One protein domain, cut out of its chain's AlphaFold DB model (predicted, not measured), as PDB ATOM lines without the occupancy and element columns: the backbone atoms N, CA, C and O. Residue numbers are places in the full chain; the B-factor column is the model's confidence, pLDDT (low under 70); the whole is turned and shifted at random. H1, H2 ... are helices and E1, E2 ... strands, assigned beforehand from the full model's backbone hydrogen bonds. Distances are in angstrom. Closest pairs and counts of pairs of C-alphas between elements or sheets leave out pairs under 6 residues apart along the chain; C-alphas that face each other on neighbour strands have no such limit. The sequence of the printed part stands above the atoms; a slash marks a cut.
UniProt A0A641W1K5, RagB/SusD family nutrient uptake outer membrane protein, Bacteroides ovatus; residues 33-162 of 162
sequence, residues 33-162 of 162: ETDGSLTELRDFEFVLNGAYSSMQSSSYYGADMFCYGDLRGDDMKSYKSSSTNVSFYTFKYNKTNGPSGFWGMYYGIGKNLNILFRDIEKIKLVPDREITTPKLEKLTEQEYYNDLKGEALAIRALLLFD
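Overview. This is residues 33 to 162 of the 162 residues of the protein "RagB/SusD family nutrient uptake outer membrane protein" of Bacteroides ovatus (UniProt A0A641W1K5). A long rod: three long helices, H1, H4 and H5, lie side by side in an up-and-down bundle, with a small head of H2, H3 and loops beyond one end and a small strand hairpin, E1 and E2, at the other. The hairpin's second strand passes straight into H5. The printed part has 130 residues, with five named helices and two named strands in the order H1, H2, H3, H4, E1, E2, H5; the sheet, E1 - E2, is antiparallel and the class is mostly helix. The whole is loose, with a radius of gyration of the C-alphas of 19.1 A and spans of 59 by 28 by 20 A.

Arrangement. H1, residues 41 to 55, touches H4, residues 101 to 120, at a shallow tilt of 6 degrees, opposite ways; the closest C-alphas, of Ala 51 and Ile 109, are 5.6 A apart. H5, residues 141 to 161, touches H1 with residues 144 to 152 alone, at a shallow tilt of 24 degrees, the same way; the closest C-alphas, of Glu 45 and Leu 148, are 6.6 A apart. H4 and H5 touch at a shallow tilt of 27 degrees, opposite ways, closest at the C-alphas of Tyr 106 and Leu 159, 5.7 A. H2, residues 64 to 72, touches H3, residues 86 to 90, closest at the C-alphas of Leu 71 and Tyr 89, 4.8 A. H2 is close to but not clearly touching H4: the closest C-alphas, of Met 65 and Phe 102, are 7.7 A apart. H1 and H3 are apart. E1, residues 130 to 132, and E2, residues 138 to 140, form a hairpin, antiparallel at 138 degrees, with N 131 and O 139 at 2.9 A and N 139 and O 131 at 3.2 A, both within hydrogen-bond range. The closest C-alphas of E1 and H5, of Ile 131 and Glu 141, are 6.3 A apart. Every O i to N i+4 pair is within hydrogen-bond range in H1, H2, H3 and H5, and 15 of 16 in H4.

Along the chain. H1 begins at C-alpha 41 (155.118, 173.142, 194.408) and is 21.7 A long from first to last C-alpha. H2, from Asp 64 to Arg 72, is 11.7 A long, and H3 runs from Val 86 to Thr 90. H4 begins at C-alpha 101 (126.786, 163.051, 191.371) and is 28.3 A long. E1 runs from Glu 130 to Thr 132 and E2 from Lys 138 to Thr 140. H5, 30.3 A long, ends at C-alpha 161 (133.470, 168.080, 178.679).

Size, cuts and confidence. The two C-alphas farthest apart, of Ser 81 and Asp 128, are 60.1 A apart. The printed part has no cut, and the link from H2 to H3, residues 73 to 85, is long. The mean pLDDT of the printed part is 90.5; residues 33 to 37 are under 70.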
ATOM      1  N   GLU A  33     144.328 175.450 206.119       56.25
ATOM      2  CA  GLU A  33     143.842 176.832 206.031       56.25
ATOM      3  C   GLU A  33     143.869 177.293 204.568       56.25
ATOM      4  O   GLU A  33     144.826 177.047 203.846       56.25
ATOM      5  N   THR A  34     142.810 177.930 204.068       56.94
ATOM      6  CA  THR A  34     142.743 178.273 202.627       56.94
ATOM      7  C   THR A  34     143.673 179.435 202.252       56.94
ATOM      8  O   THR A  34     143.955 179.636 201.071       56.94
ATOM      9  N   ASP A  35     144.143 180.200 203.240       54.56
ATOM     10  CA  ASP A  35     145.047 181.331 203.050       54.56
ATOM     11  C   ASP A  35     146.439 180.972 203.588       54.56
ATOM     12  O   ASP A  35     146.587 180.587 204.746       54.56
ATOM     13  N   GLY A  36     147.457 181.048 202.729       61.47
ATOM     14  CA  GLY A  36     148.850 180.757 203.095       61.47
ATOM     15  C   GLY A  36     149.248 179.277 203.193       61.47
ATOM     16  O   GLY A  36     150.374 179.008 203.591       61.47
ATOM     17  N   SER A  37     148.385 178.324 202.823       68.12
ATOM     18  CA  SER A  37     148.723 176.889 202.856       68.12
ATOM     19  C   SER A  37     149.481 176.360 201.647       68.12
ATOM     20  O   SER A  37     150.166 175.351 201.767       68.12
ATOM     21  N   LEU A  38     149.340 177.002 200.488       82.75
ATOM     22  CA  LEU A  38     150.022 176.599 199.260       82.75
ATOM     23  C   LEU A  38     151.261 177.479 199.092       82.75
ATOM     24  O   LEU A  38     151.175 178.608 198.601       82.75
ATOM     25  N   THR A  39     152.401 176.981 199.563       85.56
ATOM     26  CA  THR A  39     153.658 177.741 199.651       85.56
ATOM     27  C   THR A  39     154.783 177.142 198.818       85.56
ATOM     28  O   THR A  39     155.696 177.868 198.418       85.56
ATOM     29  N   GLU A  40     154.702 175.851 198.502       89.62
ATOM     30  CA  GLU A  40     155.660 175.127 197.670       89.62
ATOM     31  C   GLU A  40     154.958 174.282 196.596       89.62
ATOM     32  O   GLU A  40     153.782 173.944 196.714       89.62
ATOM     33  N   LEU A  41     155.683 173.910 195.531       91.44
ATOM     34  CA  LEU A  41     155.118 173.142 194.408       91.44
ATOM     35  C   LEU A  41     154.471 171.817 194.852       91.44
ATOM     36  O   LEU A  41     153.436 171.422 194.321       91.44
ATOM     37  N   ARG A  42     155.028 171.177 195.885       89.94
ATOM     38  CA  ARG A  42     154.492 169.942 196.470       89.94
ATOM     39  C   ARG A  42     153.081 170.107 197.046       89.94
ATOM     40  O   ARG A  42     152.294 169.165 196.981       89.94
ATOM     41  N   ASP A  43     152.733 171.284 197.566       90.56
ATOM     42  CA  ASP A  43     151.395 171.541 198.110       90.56
ATOM     43  C   ASP A  43     150.324 171.433 197.014       90.56
ATOM     44  O   ASP A  43     149.232 170.905 197.232       90.56
ATOM     45  N   PHE A  44     150.654 171.862 195.794       92.50
ATOM     46  CA  PHE A  44     149.756 171.760 194.644       92.50
ATOM     47  C   PHE A  44     149.613 170.321 194.142       92.50
ATOM     48  O   PHE A  44     148.529 169.946 193.694       92.50
ATOM     49  N   GLU A  45     150.648 169.488 194.277       92.50
ATOM     50  CA  GLU A  45     150.519 168.051 194.012       92.50
ATOM     51  C   GLU A  45     149.519 167.396 194.972       92.50
ATOM     52  O   GLU A  45     148.705 166.577 194.550       92.50
ATOM     53  N   PHE A  46     149.491 167.793 196.249       89.81
ATOM     54  CA  PHE A  46     148.462 167.309 197.176       89.81
ATOM     55  C   PHE A  46     147.047 167.715 196.747       89.81
ATOM     56  O   PHE A  46     146.124 166.900 196.838       89.81
ATOM     57  N   VAL A  47     146.866 168.936 196.230       90.75
ATOM     58  CA  VAL A  47     145.577 169.380 195.673       90.75
ATOM     59  C   VAL A  47     145.163 168.513 194.479       90.75
ATOM     60  O   VAL A  47     144.014 168.068 194.419       90.75
ATOM     61  N   LEU A  48     146.091 168.220 193.562       94.69
ATOM     62  CA  LEU A  48     145.843 167.328 192.422       94.69
ATOM     63  C   LEU A  48     145.525 165.899 192.865       94.69
ATOM     64  O   LEU A  48     144.557 165.312 192.387       94.69
ATOM     65  N   ASN A  49     146.254 165.360 193.841       93.31
ATOM     66  CA  ASN A  49     145.973 164.042 194.410       93.31
ATOM     67  C   ASN A  49     144.558 163.972 195.008       93.31
ATOM     68  O   ASN A  49     143.861 162.971 194.839       93.31
ATOM     69  N   GLY A  50     144.090 165.051 195.644       91.69
ATOM     70  CA  GLY A  50     142.703 165.177 196.093       91.69
ATOM     71  C   GLY A  50     141.690 165.180 194.940       91.69
ATOM     72  O   GLY A  50     140.638 164.541 195.043       91.69
ATOM     73  N   ALA A  51     142.009 165.851 193.827       94.00
ATOM     74  CA  ALA A  51     141.183 165.834 192.620       94.00
ATOM     75  C   ALA A  51     141.083 164.417 192.028       94.00
ATOM     76  O   ALA A  51     139.974 163.915 191.854       94.00
ATOM     77  N   TYR A  52     142.210 163.729 191.823       95.12
ATOM     78  CA  TYR A  52     142.217 162.347 191.333       95.12
ATOM     79  C   TYR A  52     141.494 161.382 192.270       95.12
ATOM     80  O   TYR A  52     140.705 160.559 191.810       95.12
ATOM     81  N   SER A  53     141.717 161.498 193.580       95.00
ATOM     82  CA  SER A  53     141.013 160.697 194.587       95.00
ATOM     83  C   SER A  53     139.495 160.884 194.493       95.00
ATOM     84  O   SER A  53     138.740 159.914 194.513       95.00
ATOM     85  N   SER A  54     139.037 162.124 194.282       93.69
ATOM     86  CA  SER A  54     137.615 162.416 194.080       93.69
ATOM     87  C   SER A  54     137.080 161.768 192.798       93.69
ATOM     88  O   SER A  54     136.034 161.121 192.832       93.69
ATOM     89  N   MET A  55     137.817 161.866 191.684       94.25
ATOM     90  CA  MET A  55     137.422 161.282 190.393       94.25
ATOM     91  C   MET A  55     137.250 159.759 190.455       94.25
ATOM     92  O   MET A  55     136.382 159.225 189.771       94.25
ATOM     93  N   GLN A  56     138.017 159.067 191.303       95.19
ATOM     94  CA  GLN A  56     137.937 157.611 191.487       95.19
ATOM     95  C   GLN A  56     136.651 157.138 192.186       95.19
ATOM     96  O   GLN A  56     136.398 155.935 192.259       95.19
ATOM     97  N   SER A  57     135.822 158.053 192.699       93.25
ATOM     98  CA  SER A  57     134.537 157.708 193.307       93.25
ATOM     99  C   SER A  57     133.647 156.911 192.351       93.25
ATOM    100  O   SER A  57     133.530 157.236 191.166       93.25
ATOM    101  N   SER A  58     132.934 155.912 192.883       92.12
ATOM    102  CA  SER A  58     131.924 155.156 192.129       92.12
ATOM    103  C   SER A  58     130.851 156.061 191.523       92.12
ATOM    104  O   SER A  58     130.314 155.737 190.474       92.12
ATOM    105  N   SER A  59     130.588 157.218 192.140       90.81
ATOM    106  CA  SER A  59     129.628 158.213 191.651       90.81
ATOM    107  C   SER A  59     130.106 159.004 190.421       90.81
ATOM    108  O   SER A  59     129.432 159.944 189.999       90.81
ATOM    109  N   TYR A  60     131.290 158.683 189.886       93.25
ATOM    110  CA  TYR A  60     131.887 159.326 188.717       93.25
ATOM    111  C   TYR A  60     132.705 158.316 187.888       93.25
ATOM    112  O   TYR A  60     132.140 157.312 187.450       93.25
ATOM    113  N   TYR A  61     134.014 158.522 187.688       94.81
ATOM    114  CA  TYR A  61     134.870 157.622 186.903       94.81
ATOM    115  C   TYR A  61     135.127 156.260 187.563       94.81
ATOM    116  O   TYR A  61     135.616 155.352 186.903       94.81
ATOM    117  N   GLY A  62     134.765 156.057 188.829       94.12
ATOM    118  CA  GLY A  62     134.805 154.726 189.436       94.12
ATOM    119  C   GLY A  62     133.731 153.770 188.900       94.12
ATOM    120  O   GLY A  62     133.935 152.559 188.952       94.12
ATOM    121  N   ALA A  63     132.591 154.281 188.408       93.25
ATOM    122  CA  ALA A  63     131.540 153.460 187.793       93.25
ATOM    123  C   ALA A  63     130.505 154.278 187.001       93.25
ATOM    124  O   ALA A  63     130.299 154.025 185.813       93.25
ATOM    125  N   ASP A  64     129.829 155.227 187.657       93.44
ATOM    126  CA  ASP A  64     128.600 155.845 187.150       93.44
ATOM    127  C   ASP A  64     128.772 156.534 185.796       93.44
ATOM    128  O   ASP A  64     127.869 156.429 184.974       93.44
ATOM    129  N   MET A  65     129.911 157.184 185.532       93.25
ATOM    130  CA  MET A  65     130.160 157.869 184.256       93.25
ATOM    131  C   MET A  65     130.213 156.880 183.079       93.25
ATOM    132  O   MET A  65     129.602 157.111 182.038       93.25
ATOM    133  N   PHE A  66     130.861 155.728 183.268       92.88
ATOM    134  CA  PHE A  66     130.915 154.670 182.255       92.88
ATOM    135  C   PHE A  66     129.558 153.982 182.090       92.88
ATOM    136  O   PHE A  66     129.043 153.864 180.980       92.88
ATOM    137  N   CYS A  67     128.921 153.613 183.208       93.44
ATOM    138  CA  CYS A  67     127.577 153.040 183.189       93.44
ATOM    139  C   CYS A  67     126.553 153.984 182.550       93.44
ATOM    140  O   CYS A  67     125.595 153.512 181.941       93.44
ATOM    141  N   TYR A  68     126.725 155.300 182.701       93.81
ATOM    142  CA  TYR A  68     125.875 156.291 182.060       93.81
ATOM    143  C   TYR A  68     126.001 156.224 180.540       93.81
ATOM    144  O   TYR A  68     124.978 156.196 179.878       93.81
ATOM    145  N   GLY A  69     127.205 156.128 179.973       93.44
ATOM    146  CA  GLY A  69     127.372 155.945 178.527       93.44
ATOM    147  C   GLY A  69     126.706 154.663 178.016       93.44
ATOM    148  O   GLY A  69     125.831 154.715 177.149       93.44
ATOM    149  N   ASP A  70     127.052 153.522 178.616       94.50
ATOM    150  CA  ASP A  70     126.630 152.205 178.128       94.50
ATOM    151  C   ASP A  70     125.125 151.954 178.282       94.50
ATOM    152  O   ASP A  70     124.457 151.500 177.354       94.50
ATOM    153  N   LEU A  71     124.551 152.271 179.450       94.56
ATOM    154  CA  LEU A  71     123.128 152.024 179.719       94.56
ATOM    155  C   LEU A  71     122.205 152.972 178.948       94.56
ATOM    156  O   LEU A  71     120.992 152.764 178.947       94.56
ATOM    157  N   ARG A  72     122.749 154.030 178.343       92.81
ATOM    158  CA  ARG A  72     122.006 154.969 177.493       92.81
ATOM    159  C   ARG A  72     122.079 154.594 176.013       92.81
ATOM    160  O   ARG A  72     121.288 155.140 175.245       92.81
ATOM    161  N   GLY A  73     122.981 153.683 175.645       93.00
ATOM    162  CA  GLY A  73     123.006 153.011 174.350       93.00
ATOM    163  C   GLY A  73     122.016 151.844 174.272       93.00
ATOM    164  O   GLY A  73     121.096 151.722 175.085       93.00
ATOM    165  N   ASP A  74     122.196 150.985 173.272       93.75
ATOM    166  CA  ASP A  74     121.350 149.821 172.980       93.75
ATOM    167  C   ASP A  74     122.047 148.464 173.182       93.75
ATOM    168  O   ASP A  74     121.365 147.440 173.280       93.75
ATOM    169  N   ASP A  75     123.371 148.452 173.344       95.56
ATOM    170  CA  ASP A  75     124.163 147.232 173.556       95.56
ATOM    171  C   ASP A  75     124.053 146.659 174.982       95.56
ATOM    172  O   ASP A  75     124.247 145.459 175.202       95.56
ATOM    173  N   MET A  76     123.723 147.492 175.978       93.56
ATOM    174  CA  MET A  76     123.643 147.096 177.388       93.56
ATOM    175  C   MET A  76     122.308 147.484 178.029       93.56
ATOM    176  O   MET A  76     121.699 148.505 177.724       93.56
ATOM    177  N   LYS A  77     121.847 146.665 178.984       92.88
ATOM    178  CA  LYS A  77     120.653 146.959 179.788       92.88
ATOM    179  C   LYS A  77     120.824 146.560 181.242       92.88
ATOM    180  O   LYS A  77     121.555 145.631 181.578       92.88
ATOM    181  N   SER A  78     120.055 147.209 182.111       91.69
ATOM    182  CA  SER A  78     119.944 146.788 183.507       91.69
ATOM    183  C   SER A  78     119.289 145.409 183.620       91.69
ATOM    184  O   SER A  78     118.255 145.149 183.006       91.69
ATOM    185  N   TYR A  79     119.872 144.532 184.441       89.88
ATOM    186  CA  TYR A  79     119.388 143.161 184.630       89.88
ATOM    187  C   TYR A  79     117.983 143.098 185.255       89.88
ATOM    188  O   TYR A  79     117.144 142.311 184.822       89.88
ATOM    189  N   LYS A  80     117.716 143.930 186.272       93.38
ATOM    190  CA  LYS A  80     116.426 143.989 186.980       93.38
ATOM    191  C   LYS A  80     116.072 145.420 187.385       93.38
ATOM    192  O   LYS A  80     116.931 146.295 187.432       93.38
ATOM    193  N   SER A  81     114.809 145.645 187.747       90.06
ATOM    194  CA  SER A  81     114.294 146.968 188.137       90.06
ATOM    195  C   SER A  81     114.917 147.550 189.413       90.06
ATOM    196  O   SER A  81     114.786 148.743 189.651       90.06
ATOM    197  N   SER A  82     115.579 146.725 190.227       90.56
ATOM    198  CA  SER A  82     116.293 147.130 191.445       90.56
ATOM    199  C   SER A  82     117.813 147.207 191.279       90.56
ATOM    200  O   SER A  82     118.526 147.337 192.271       90.56
ATOM    201  N   SER A  83     118.329 147.080 190.053       90.69
ATOM    202  CA  SER A  83     119.751 147.288 189.779       90.69
ATOM    203  C   SER A  83     120.158 148.731 190.084       90.69
ATOM    204  O   SER A  83     119.399 149.669 189.824       90.69
ATOM    205  N   THR A  84     121.384 148.911 190.579       86.12
ATOM    206  CA  THR A  84     122.043 150.223 190.600       86.12
ATOM    207  C   THR A  84     121.965 150.835 189.205       86.12
ATOM    208  O   THR A  84     122.084 150.115 188.211       86.12
ATOM    209  N   ASN A  85     121.722 152.143 189.122       88.38
ATOM    210  CA  ASN A  85     121.695 152.879 187.858       88.38
ATOM    211  C   ASN A  85     120.608 152.459 186.851       88.38
ATOM    212  O   ASN A  85     120.632 152.892 185.700       88.38
ATOM    213  N   VAL A  86     119.578 151.715 187.279       92.88
ATOM    214  CA  VAL A  86     118.420 151.360 186.428       92.88
ATOM    215  C   VAL A  86     117.743 152.573 185.785       92.88
ATOM    216  O   VAL A  86     117.175 152.493 184.693       92.88
ATOM    217  N   SER A  87     117.804 153.723 186.449       91.88
ATOM    218  CA  SER A  87     117.247 154.968 185.936       91.88
ATOM    219  C   SER A  87     118.018 155.506 184.721       91.88
ATOM    220  O   SER A  87     117.379 156.123 183.868       91.88
ATOM    221  N   PHE A  88     119.321 155.199 184.563       93.06
ATOM    222  CA  PHE A  88     120.079 155.513 183.339       93.06
ATOM    223  C   PHE A  88     119.442 154.802 182.141       93.06
ATOM    224  O   PHE A  88     119.042 155.466 181.184       93.06
ATOM    225  N   TYR A  89     119.215 153.490 182.259       94.50
ATOM    226  CA  TYR A  89     118.610 152.663 181.207       94.50
ATOM    227  C   TYR A  89     117.131 152.955 180.948       94.50
ATOM    228  O   TYR A  89     116.670 152.913 179.815       94.50
ATOM    229  N   THR A  90     116.348 153.232 181.991       93.44
ATOM    230  CA  THR A  90     114.887 153.382 181.845       93.44
ATOM    231  C   THR A  90     114.438 154.798 181.495       93.44
ATOM    232  O   THR A  90     113.251 154.996 181.244       93.44
ATOM    233  N   PHE A  91     115.348 155.779 181.478       92.38
ATOM    234  CA  PHE A  91     115.045 157.191 181.200       92.38
ATOM    235  C   PHE A  91     114.011 157.793 182.179       92.38
ATOM    236  O   PHE A  91     113.361 158.790 181.873       92.38
ATOM    237  N   LYS A  92     113.849 157.219 183.381       89.56
ATOM    238  CA  LYS A  92     112.819 157.612 184.367       89.56
ATOM    239  C   LYS A  92     113.269 158.739 185.302       89.56
ATOM    240  O   LYS A  92     113.049 158.686 186.516       89.56
ATOM    241  N   TYR A  93     113.886 159.766 184.728       90.31
ATOM    242  CA  TYR A  93     114.278 160.963 185.462       90.31
ATOM    243  C   TYR A  93     113.210 162.050 185.407       90.31
ATOM    244  O   TYR A  93     112.487 162.218 184.429       90.31
ATOM    245  N   ASN A  94     113.138 162.812 186.486       89.94
ATOM    246  CA  ASN A  94     112.415 164.059 186.612       89.94
ATOM    247  C   ASN A  94     113.334 165.091 187.285       89.94
ATOM    248  O   ASN A  94     114.458 164.792 187.692       89.94
ATOM    249  N   LYS A  95     112.829 166.316 187.438       89.25
ATOM    250  CA  LYS A  95     113.599 167.441 187.986       89.25
ATOM    251  C   LYS A  95     114.153 167.230 189.407       89.25
ATOM    252  O   LYS A  95     114.998 168.009 189.822       89.25
ATOM    253  N   THR A  96     113.667 166.244 190.167       90.44
ATOM    254  CA  THR A  96     114.062 166.018 191.568       90.44
ATOM    255  C   THR A  96     114.844 164.727 191.806       90.44
ATOM    256  O   THR A  96     115.337 164.543 192.912       90.44
ATOM    257  N   ASN A  97     114.942 163.817 190.829       87.38
ATOM    258  CA  ASN A  97     115.613 162.518 191.004       87.38
ATOM    259  C   ASN A  97     116.737 162.251 189.987       87.38
ATOM    260  O   ASN A  97     117.233 161.125 189.910       87.38
ATOM    261  N   GLY A  98     117.106 163.260 189.191       86.38
ATOM    262  CA  GLY A  98     118.260 163.200 188.298       86.38
ATOM    263  C   GLY A  98     119.567 162.925 189.057       86.38
ATOM    264  O   GLY A  98     119.666 163.265 190.240       86.38
ATOM    265  N   PRO A  99     120.572 162.320 188.403       85.00
ATOM    266  CA  PRO A  99     121.860 162.050 189.032       85.00
ATOM    267  C   PRO A  99     122.580 163.367 189.346       85.00
ATOM    268  O   PRO A  99     123.032 164.074 188.452       85.00
ATOM    269  N   SER A 100     122.693 163.702 190.632       87.19
ATOM    270  CA  SER A 100     123.409 164.898 191.097       87.19
ATOM    271  C   SER A 100     124.917 164.682 191.246       87.19
ATOM    272  O   SER A 100     125.654 165.657 191.390       87.19
ATOM    273  N   GLY A 101     125.380 163.427 191.198       87.19
ATOM    274  CA  GLY A 101     126.786 163.051 191.371       87.19
ATOM    275  C   GLY A 101     127.718 163.700 190.348       87.19
ATOM    276  O   GLY A 101     128.726 164.277 190.742       87.19
ATOM    277  N   PHE A 102     127.340 163.698 189.063       89.56
ATOM    278  CA  PHE A 102     128.138 164.295 187.982       89.56
ATOM    279  C   PHE A 102     128.382 165.791 188.214       89.56
ATOM    280  O   PHE A 102     129.518 166.258 188.247       89.56
ATOM    281  N   TRP A 103     127.307 166.528 188.500       89.56
ATOM    282  CA  TRP A 103     127.381 167.956 188.798       89.56
ATOM    283  C   TRP A 103     128.177 168.232 190.077       89.56
ATOM    284  O   TRP A 103     129.024 169.124 190.118       89.56
ATOM    285  N   GLY A 104     127.934 167.443 191.127       90.06
ATOM    286  CA  GLY A 104     128.668 167.537 192.385       90.06
ATOM    287  C   GLY A 104     130.172 167.339 192.199       90.06
ATOM    288  O   GLY A 104     130.950 168.065 192.816       90.06
ATOM    289  N   MET A 105     130.579 166.423 191.315       90.94
ATOM    290  CA  MET A 105     131.987 166.177 191.013       90.94
ATOM    291  C   MET A 105     132.650 167.393 190.358       90.94
ATOM    292  O   MET A 105     133.678 167.863 190.853       90.94
ATOM    293  N   TYR A 106     132.030 167.952 189.310       87.38
ATOM    294  CA  TYR A 106     132.555 169.134 188.618       87.38
ATOM    295  C   TYR A 106     132.766 170.305 189.580       87.38
ATOM    296  O   TYR A 106     133.850 170.884 189.635       87.38
ATOM    297  N   TYR A 107     131.755 170.649 190.384       86.19
ATOM    298  CA  TYR A 107     131.867 171.785 191.306       86.19
ATOM    299  C   TYR A 107     132.780 171.495 192.501       86.19
ATOM    300  O   TYR A 107     133.461 172.408 192.976       86.19
ATOM    301  N   GLY A 108     132.825 170.244 192.967       89.25
ATOM    302  CA  GLY A 108     133.704 169.811 194.051       89.25
ATOM    303  C   GLY A 108     135.179 169.950 193.681       89.25
ATOM    304  O   GLY A 108     135.934 170.611 194.394       89.25
ATOM    305  N   ILE A 109     135.579 169.394 192.534       92.12
ATOM    306  CA  ILE A 109     136.966 169.464 192.054       92.12
ATOM    307  C   ILE A 109     137.280 170.843 191.468       92.12
ATOM    308  O   ILE A 109     138.337 171.411 191.748       92.12
ATOM    309  N   GLY A 110     136.362 171.422 190.693       86.25
ATOM    310  CA  GLY A 110     136.565 172.693 190.000       86.25
ATOM    311  C   GLY A 110     136.908 173.847 190.944       86.25
ATOM    312  O   GLY A 110     137.756 174.677 190.617       86.25
ATOM    313  N   LYS A 111     136.329 173.873 192.156       85.12
ATOM    314  CA  LYS A 111     136.723 174.829 193.203       85.12
ATOM    315  C   LYS A 111     138.206 174.689 193.568       85.12
ATOM    316  O   LYS A 111     138.905 175.699 193.631       85.12
ATOM    317  N   ASN A 112     138.676 173.464 193.795       86.88
ATOM    318  CA  ASN A 112     140.056 173.191 194.201       86.88
ATOM    319  C   ASN A 112     141.048 173.548 193.086       86.88
ATOM    320  O   ASN A 112     142.064 174.185 193.351       86.88
ATOM    321  N   LEU A 113     140.713 173.238 191.829       91.00
ATOM    322  CA  LEU A 113     141.536 173.617 190.676       91.00
ATOM    323  C   LEU A 113     141.622 175.138 190.499       91.00
ATOM    324  O   LEU A 113     142.685 175.662 190.184       91.00
ATOM    325  N   ASN A 114     140.535 175.874 190.749       88.19
ATOM    326  CA  ASN A 114     140.568 177.338 190.697       88.19
ATOM    327  C   ASN A 114     141.489 177.940 191.772       88.19
ATOM    328  O   ASN A 114     142.163 178.933 191.502       88.19
ATOM    329  N   ILE A 115     141.539 177.343 192.970       87.69
ATOM    330  CA  ILE A 115     142.483 177.742 194.026       87.69
ATOM    331  C   ILE A 115     143.921 177.447 193.584       87.69
ATOM    332  O   ILE A 115     144.767 178.336 193.666       87.69
ATOM    333  N   LEU A 116     144.177 176.254 193.030       92.12
ATOM    334  CA  LEU A 116     145.479 175.886 192.467       92.12
ATOM    335  C   LEU A 116     145.941 176.912 191.427       92.12
ATOM    336  O   LEU A 116     147.031 177.456 191.565       92.12
ATOM    337  N   PHE A 117     145.111 177.248 190.434       91.44
ATOM    338  CA  PHE A 117     145.488 178.218 189.398       91.44
ATOM    339  C   PHE A 117     145.768 179.615 189.950       91.44
ATOM    340  O   PHE A 117     146.672 180.289 189.465       91.44
ATOM    341  N   ARG A 118     145.017 180.046 190.967       90.00
ATOM    342  CA  ARG A 118     145.214 181.348 191.613       90.00
ATOM    343  C   ARG A 118     146.555 181.431 192.343       90.00
ATOM    344  O   ARG A 118     147.186 182.486 192.336       90.00
ATOM    345  N   ASP A 119     146.949 180.359 193.026       91.69
ATOM    346  CA  ASP A 119     148.065 180.406 193.972       91.69
ATOM    347  C   ASP A 119     149.375 179.885 193.386       91.69
ATOM    348  O   ASP A 119     150.433 180.393 193.752       91.69
ATOM    349  N   ILE A 120     149.329 178.964 192.417       93.00
ATOM    350  CA  ILE A 120     150.543 178.424 191.793       93.00
ATOM    351  C   ILE A 120     151.337 179.521 191.074       93.00
ATOM    352  O   ILE A 120     152.563 179.510 191.077       93.00
ATOM    353  N   GLU A 121     150.660 180.536 190.530       91.12
ATOM    354  CA  GLU A 121     151.297 181.687 189.871       91.12
ATOM    355  C   GLU A 121     152.055 182.614 190.834       91.12
ATOM    356  O   GLU A 121     152.848 183.444 190.393       91.12
ATOM    357  N   LYS A 122     151.851 182.473 192.149       91.69
ATOM    358  CA  LYS A 122     152.566 183.249 193.173       91.69
ATOM    359  C   LYS A 122     153.912 182.625 193.551       91.69
ATOM    360  O   LYS A 122     154.718 183.286 194.212       91.69
ATOM    361  N   ILE A 123     154.164 181.376 193.154       91.12
ATOM    362  CA  ILE A 123     155.404 180.658 193.457       91.12
ATOM    363  C   ILE A 123     156.555 181.249 192.641       91.12
ATOM    364  O   ILE A 123     156.497 181.348 191.416       91.12
ATOM    365  N   LYS A 124     157.632 181.634 193.331       92.50
ATOM    366  CA  LYS A 124     158.872 182.082 192.690       92.50
ATOM    367  C   LYS A 124     159.711 180.865 192.321       92.50
ATOM    368  O   LYS A 124     160.268 180.226 193.207       92.50
ATOM    369  N   LEU A 125     159.794 180.580 191.027       91.69
ATOM    370  CA  LEU A 125     160.551 179.450 190.492       91.69
ATOM    371  C   LEU A 125     162.039 179.789 190.348       91.69
ATOM    372  O   LEU A 125     162.396 180.918 189.997       91.69
ATOM    373  N   VAL A 126     162.893 178.786 190.545       92.88
ATOM    374  CA  VAL A 126     164.301 178.796 190.128       92.88
ATOM    375  C   VAL A 126     164.446 177.806 188.963       92.88
ATOM    376  O   VAL A 126     164.574 176.610 189.211       92.88
ATOM    377  N   PRO A 127     164.410 178.265 187.694       84.19
ATOM    378  CA  PRO A 127     164.147 177.393 186.548       84.19
ATOM    379  C   PRO A 127     165.059 176.174 186.405       84.19
ATOM    380  O   PRO A 127     164.559 175.100 186.108       84.19
ATOM    381  N   ASP A 128     166.359 176.317 186.673       91.56
ATOM    382  CA  ASP A 128     167.349 175.242 186.496       91.56
ATOM    383  C   ASP A 128     167.608 174.432 187.778       91.56
ATOM    384  O   ASP A 128     168.511 173.594 187.830       91.56
ATOM    385  N   ARG A 129     166.862 174.696 188.860       93.06
ATOM    386  CA  ARG A 129     167.024 173.953 190.109       93.06
ATOM    387  C   ARG A 129     166.409 172.569 189.955       93.06
ATOM    388  O   ARG A 129     165.193 172.435 189.850       93.06
ATOM    389  N   GLU A 130     167.252 171.546 190.015       94.12
ATOM    390  CA  GLU A 130     166.788 170.170 190.154       94.12
ATOM    391  C   GLU A 130     166.165 169.951 191.537       94.12
ATOM    392  O   GLU A 130     166.734 170.296 192.580       94.12
ATOM    393  N   ILE A 131     164.990 169.336 191.532       92.12
ATOM    394  CA  ILE A 131     164.263 168.899 192.717       92.12
ATOM    395  C   ILE A 131     163.910 167.421 192.580       92.12
ATOM    396  O   ILE A 131     163.919 166.849 191.493       92.12
ATOM    397  N   THR A 132     163.614 166.785 193.709       92.88
ATOM    398  CA  THR A 132     163.006 165.452 193.727       92.88
ATOM    399  C   THR A 132     161.546 165.602 194.128       92.88
ATOM    400  O   THR A 132     161.263 166.131 195.205       92.88
ATOM    401  N   THR A 133     160.632 165.178 193.258       89.94
ATOM    402  CA  THR A 133     159.188 165.249 193.510       89.94
ATOM    403  C   THR A 133     158.767 164.233 194.583       89.94
ATOM    404  O   THR A 133     159.493 163.269 194.851       89.94
ATOM    405  N   PRO A 134     157.583 164.392 195.202       87.94
ATOM    406  CA  PRO A 134     156.955 163.354 196.026       87.94
ATOM    407  C   PRO A 134     156.869 161.975 195.353       87.94
ATOM    408  O   PRO A 134     156.988 160.960 196.038       87.94
ATOM    409  N   LYS A 135     156.732 161.935 194.019       86.69
ATOM    410  CA  LYS A 135     156.751 160.713 193.194       86.69
ATOM    411  C   LYS A 135     158.161 160.124 192.989       86.69
ATOM    412  O   LYS A 135     158.303 159.117 192.305       86.69
ATOM    413  N   LEU A 136     159.192 160.704 193.616       90.50
ATOM    414  CA  LEU A 136     160.612 160.328 193.514       90.50
ATOM    415  C   LEU A 136     161.236 160.566 192.130       90.50
ATOM    416  O   LEU A 136     162.245 159.949 191.782       90.50
ATOM    417  N   GLU A 137     160.677 161.492 191.354       90.31
ATOM    418  CA  GLU A 137     161.199 161.876 190.042       90.31
ATOM    419  C   GLU A 137     162.166 163.054 190.180       90.31
ATOM    420  O   GLU A 137     161.948 163.952 190.995       90.31
ATOM    421  N   LYS A 138     163.243 163.056 189.388       93.31
ATOM    422  CA  LYS A 138     164.186 164.179 189.318       93.31
ATOM    423  C   LYS A 138     163.850 165.045 188.116       93.31
ATOM    424  O   LYS A 138     163.979 164.581 186.987       93.31
ATOM    425  N   LEU A 139     163.427 166.272 188.384       93.56
ATOM    426  CA  LEU A 139     162.971 167.242 187.392       93.56
ATOM    427  C   LEU A 139     163.456 168.632 187.804       93.56
ATOM    428  O   LEU A 139     163.771 168.868 188.976       93.56
ATOM    429  N   THR A 140     163.484 169.570 186.866       95.25
ATOM    430  CA  THR A 140     163.641 170.983 187.221       95.25
ATOM    431  C   THR A 140     162.374 171.531 187.889       95.25
ATOM    432  O   THR A 140     161.263 171.055 187.639       95.25
ATOM    433  N   GLU A 141     162.507 172.572 188.718       94.44
ATOM    434  CA  GLU A 141     161.337 173.260 189.293       94.44
ATOM    435  C   GLU A 141     160.370 173.764 188.212       94.44
ATOM    436  O   GLU A 141     159.155 173.729 188.406       94.44
ATOM    437  N   GLN A 142     160.891 174.216 187.066       95.06
ATOM    438  CA  GLN A 142     160.069 174.720 185.970       95.06
ATOM    439  C   GLN A 142     159.258 173.611 185.287       95.06
ATOM    440  O   GLN A 142     158.092 173.829 184.953       95.06
ATOM    441  N   GLU A 143     159.858 172.439 185.075       95.81
ATOM    442  CA  GLU A 143     159.165 171.272 184.523       95.81
ATOM    443  C   GLU A 143     158.071 170.792 185.468       95.81
ATOM    444  O   GLU A 143     156.936 170.620 185.032       95.81
ATOM    445  N   TYR A 144     158.373 170.672 186.762       95.75
ATOM    446  CA  TYR A 144     157.385 170.257 187.755       95.75
ATOM    447  C   TYR A 144     156.229 171.264 187.874       95.75
ATOM    448  O   TYR A 144     155.067 170.872 187.897       95.75
ATOM    449  N   TYR A 145     156.509 172.571 187.847       95.94
ATOM    450  CA  TYR A 145     155.461 173.597 187.777       95.94
ATOM    451  C   TYR A 145     154.556 173.429 186.544       95.94
ATOM    452  O   TYR A 145     153.329 173.530 186.649       95.94
ATOM    453  N   ASN A 146     155.152 173.192 185.370       95.94
ATOM    454  CA  ASN A 146     154.412 173.040 184.118       95.94
ATOM    455  C   ASN A 146     153.553 171.773 184.117       95.94
ATOM    456  O   ASN A 146     152.417 171.826 183.649       95.94
ATOM    457  N   ASP A 147     154.079 170.677 184.659       95.81
ATOM    458  CA  ASP A 147     153.370 169.411 184.823       95.81
ATOM    459  C   ASP A 147     152.130 169.592 185.708       95.81
ATOM    460  O   ASP A 147     151.009 169.390 185.244       95.81
ATOM    461  N   LEU A 148     152.294 170.152 186.913       96.25
ATOM    462  CA  LEU A 148     151.185 170.422 187.838       96.25
ATOM    463  C   LEU A 148     150.095 171.309 187.209       96.25
ATOM    464  O   LEU A 148     148.896 171.048 187.350       96.25
ATOM    465  N   LYS A 149     150.491 172.370 186.492       95.81
ATOM    466  CA  LYS A 149     149.542 173.258 185.799       95.81
ATOM    467  C   LYS A 149     148.868 172.553 184.617       95.81
ATOM    468  O   LYS A 149     147.679 172.773 184.382       95.81
ATOM    469  N   GLY A 150     149.606 171.715 183.893       96.75
ATOM    470  CA  GLY A 150     149.113 170.909 182.778       96.75
ATOM    471  C   GLY A 150     148.077 169.882 183.225       96.75
ATOM    472  O   GLY A 150     146.973 169.862 182.680       96.75
ATOM    473  N   GLU A 151     148.386 169.108 184.267       96.62
ATOM    474  CA  GLU A 151     147.461 168.168 184.904       96.62
ATOM    475  C   GLU A 151     146.172 168.883 185.347       96.62
ATOM    476  O   GLU A 151     145.068 168.475 184.980       96.62
ATOM    477  N   ALA A 152     146.292 170.013 186.055       96.12
ATOM    478  CA  ALA A 152     145.136 170.790 186.503       96.12
ATOM    479  C   ALA A 152     144.247 171.264 185.337       96.12
ATOM    480  O   ALA A 152     143.014 171.245 185.438       96.12
ATOM    481  N   LEU A 153     144.851 171.710 184.229       95.75
ATOM    482  CA  LEU A 153     144.120 172.153 183.036       95.75
ATOM    483  C   LEU A 153     143.411 170.986 182.352       95.75
ATOM    484  O   LEU A 153     142.247 171.130 181.977       95.75
ATOM    485  N   ALA A 154     144.086 169.843 182.228       96.81
ATOM    486  CA  ALA A 154     143.522 168.637 181.637       96.81
ATOM    487  C   ALA A 154     142.318 168.131 182.439       96.81
ATOM    488  O   ALA A 154     141.260 167.900 181.855       96.81
ATOM    489  N   ILE A 155     142.430 168.057 183.773       95.69
ATOM    490  CA  ILE A 155     141.308 167.673 184.641       95.69
ATOM    491  C   ILE A 155     140.148 168.655 184.461       95.69
ATOM    492  O   ILE A 155     139.019 168.233 184.236       95.69
ATOM    493  N   ARG A 156     140.396 169.971 184.514       92.25
ATOM    494  CA  ARG A 156     139.322 170.966 184.355       92.25
ATOM    495  C   ARG A 156     138.616 170.846 183.004       92.25
ATOM    496  O   ARG A 156     137.398 170.989 182.954       92.25
ATOM    497  N   ALA A 157     139.375 170.634 181.930       93.56
ATOM    498  CA  ALA A 157     138.824 170.464 180.593       93.56
ATOM    499  C   ALA A 157     137.981 169.187 180.496       93.56
ATOM    500  O   ALA A 157     136.874 169.245 179.970       93.56
ATOM    501  N   LEU A 158     138.474 168.076 181.051       93.75
ATOM    502  CA  LEU A 158     137.765 166.800 181.086       93.75
ATOM    503  C   LEU A 158     136.439 166.918 181.844       93.75
ATOM    504  O   LEU A 158     135.393 166.631 181.282       93.75
ATOM    505  N   LEU A 159     136.468 167.461 183.065       91.50
ATOM    506  CA  LEU A 159     135.259 167.611 183.878       91.50
ATOM    507  C   LEU A 159     134.216 168.553 183.251       91.50
ATOM    508  O   LEU A 159     133.045 168.454 183.586       91.50
ATOM    509  N   LEU A 160     134.637 169.522 182.426       89.94
ATOM    510  CA  LEU A 160     133.720 170.415 181.704       89.94
ATOM    511  C   LEU A 160     133.145 169.763 180.440       89.94
ATOM    512  O   LEU A 160     132.079 170.162 179.977       89.94
ATOM    513  N   PHE A 161     133.903 168.850 179.837       91.69
ATOM    514  CA  PHE A 161     133.470 168.080 178.679       91.69
ATOM    515  C   PHE A 161     132.418 167.033 179.064       91.69
ATOM    516  O   PHE A 161     131.469 166.837 178.304       91.69
ATOM    517  N   ASP A 162     132.602 166.405 180.224       90.75
ATOM    518  CA  ASP A 162     131.675 165.443 180.833       90.75
ATOM    519  C   ASP A 162     130.324 166.066 181.230       90.75
ATOM    520  O   ASP A 162     129.283 165.415 180.968       90.75
TER     521      ASP A 162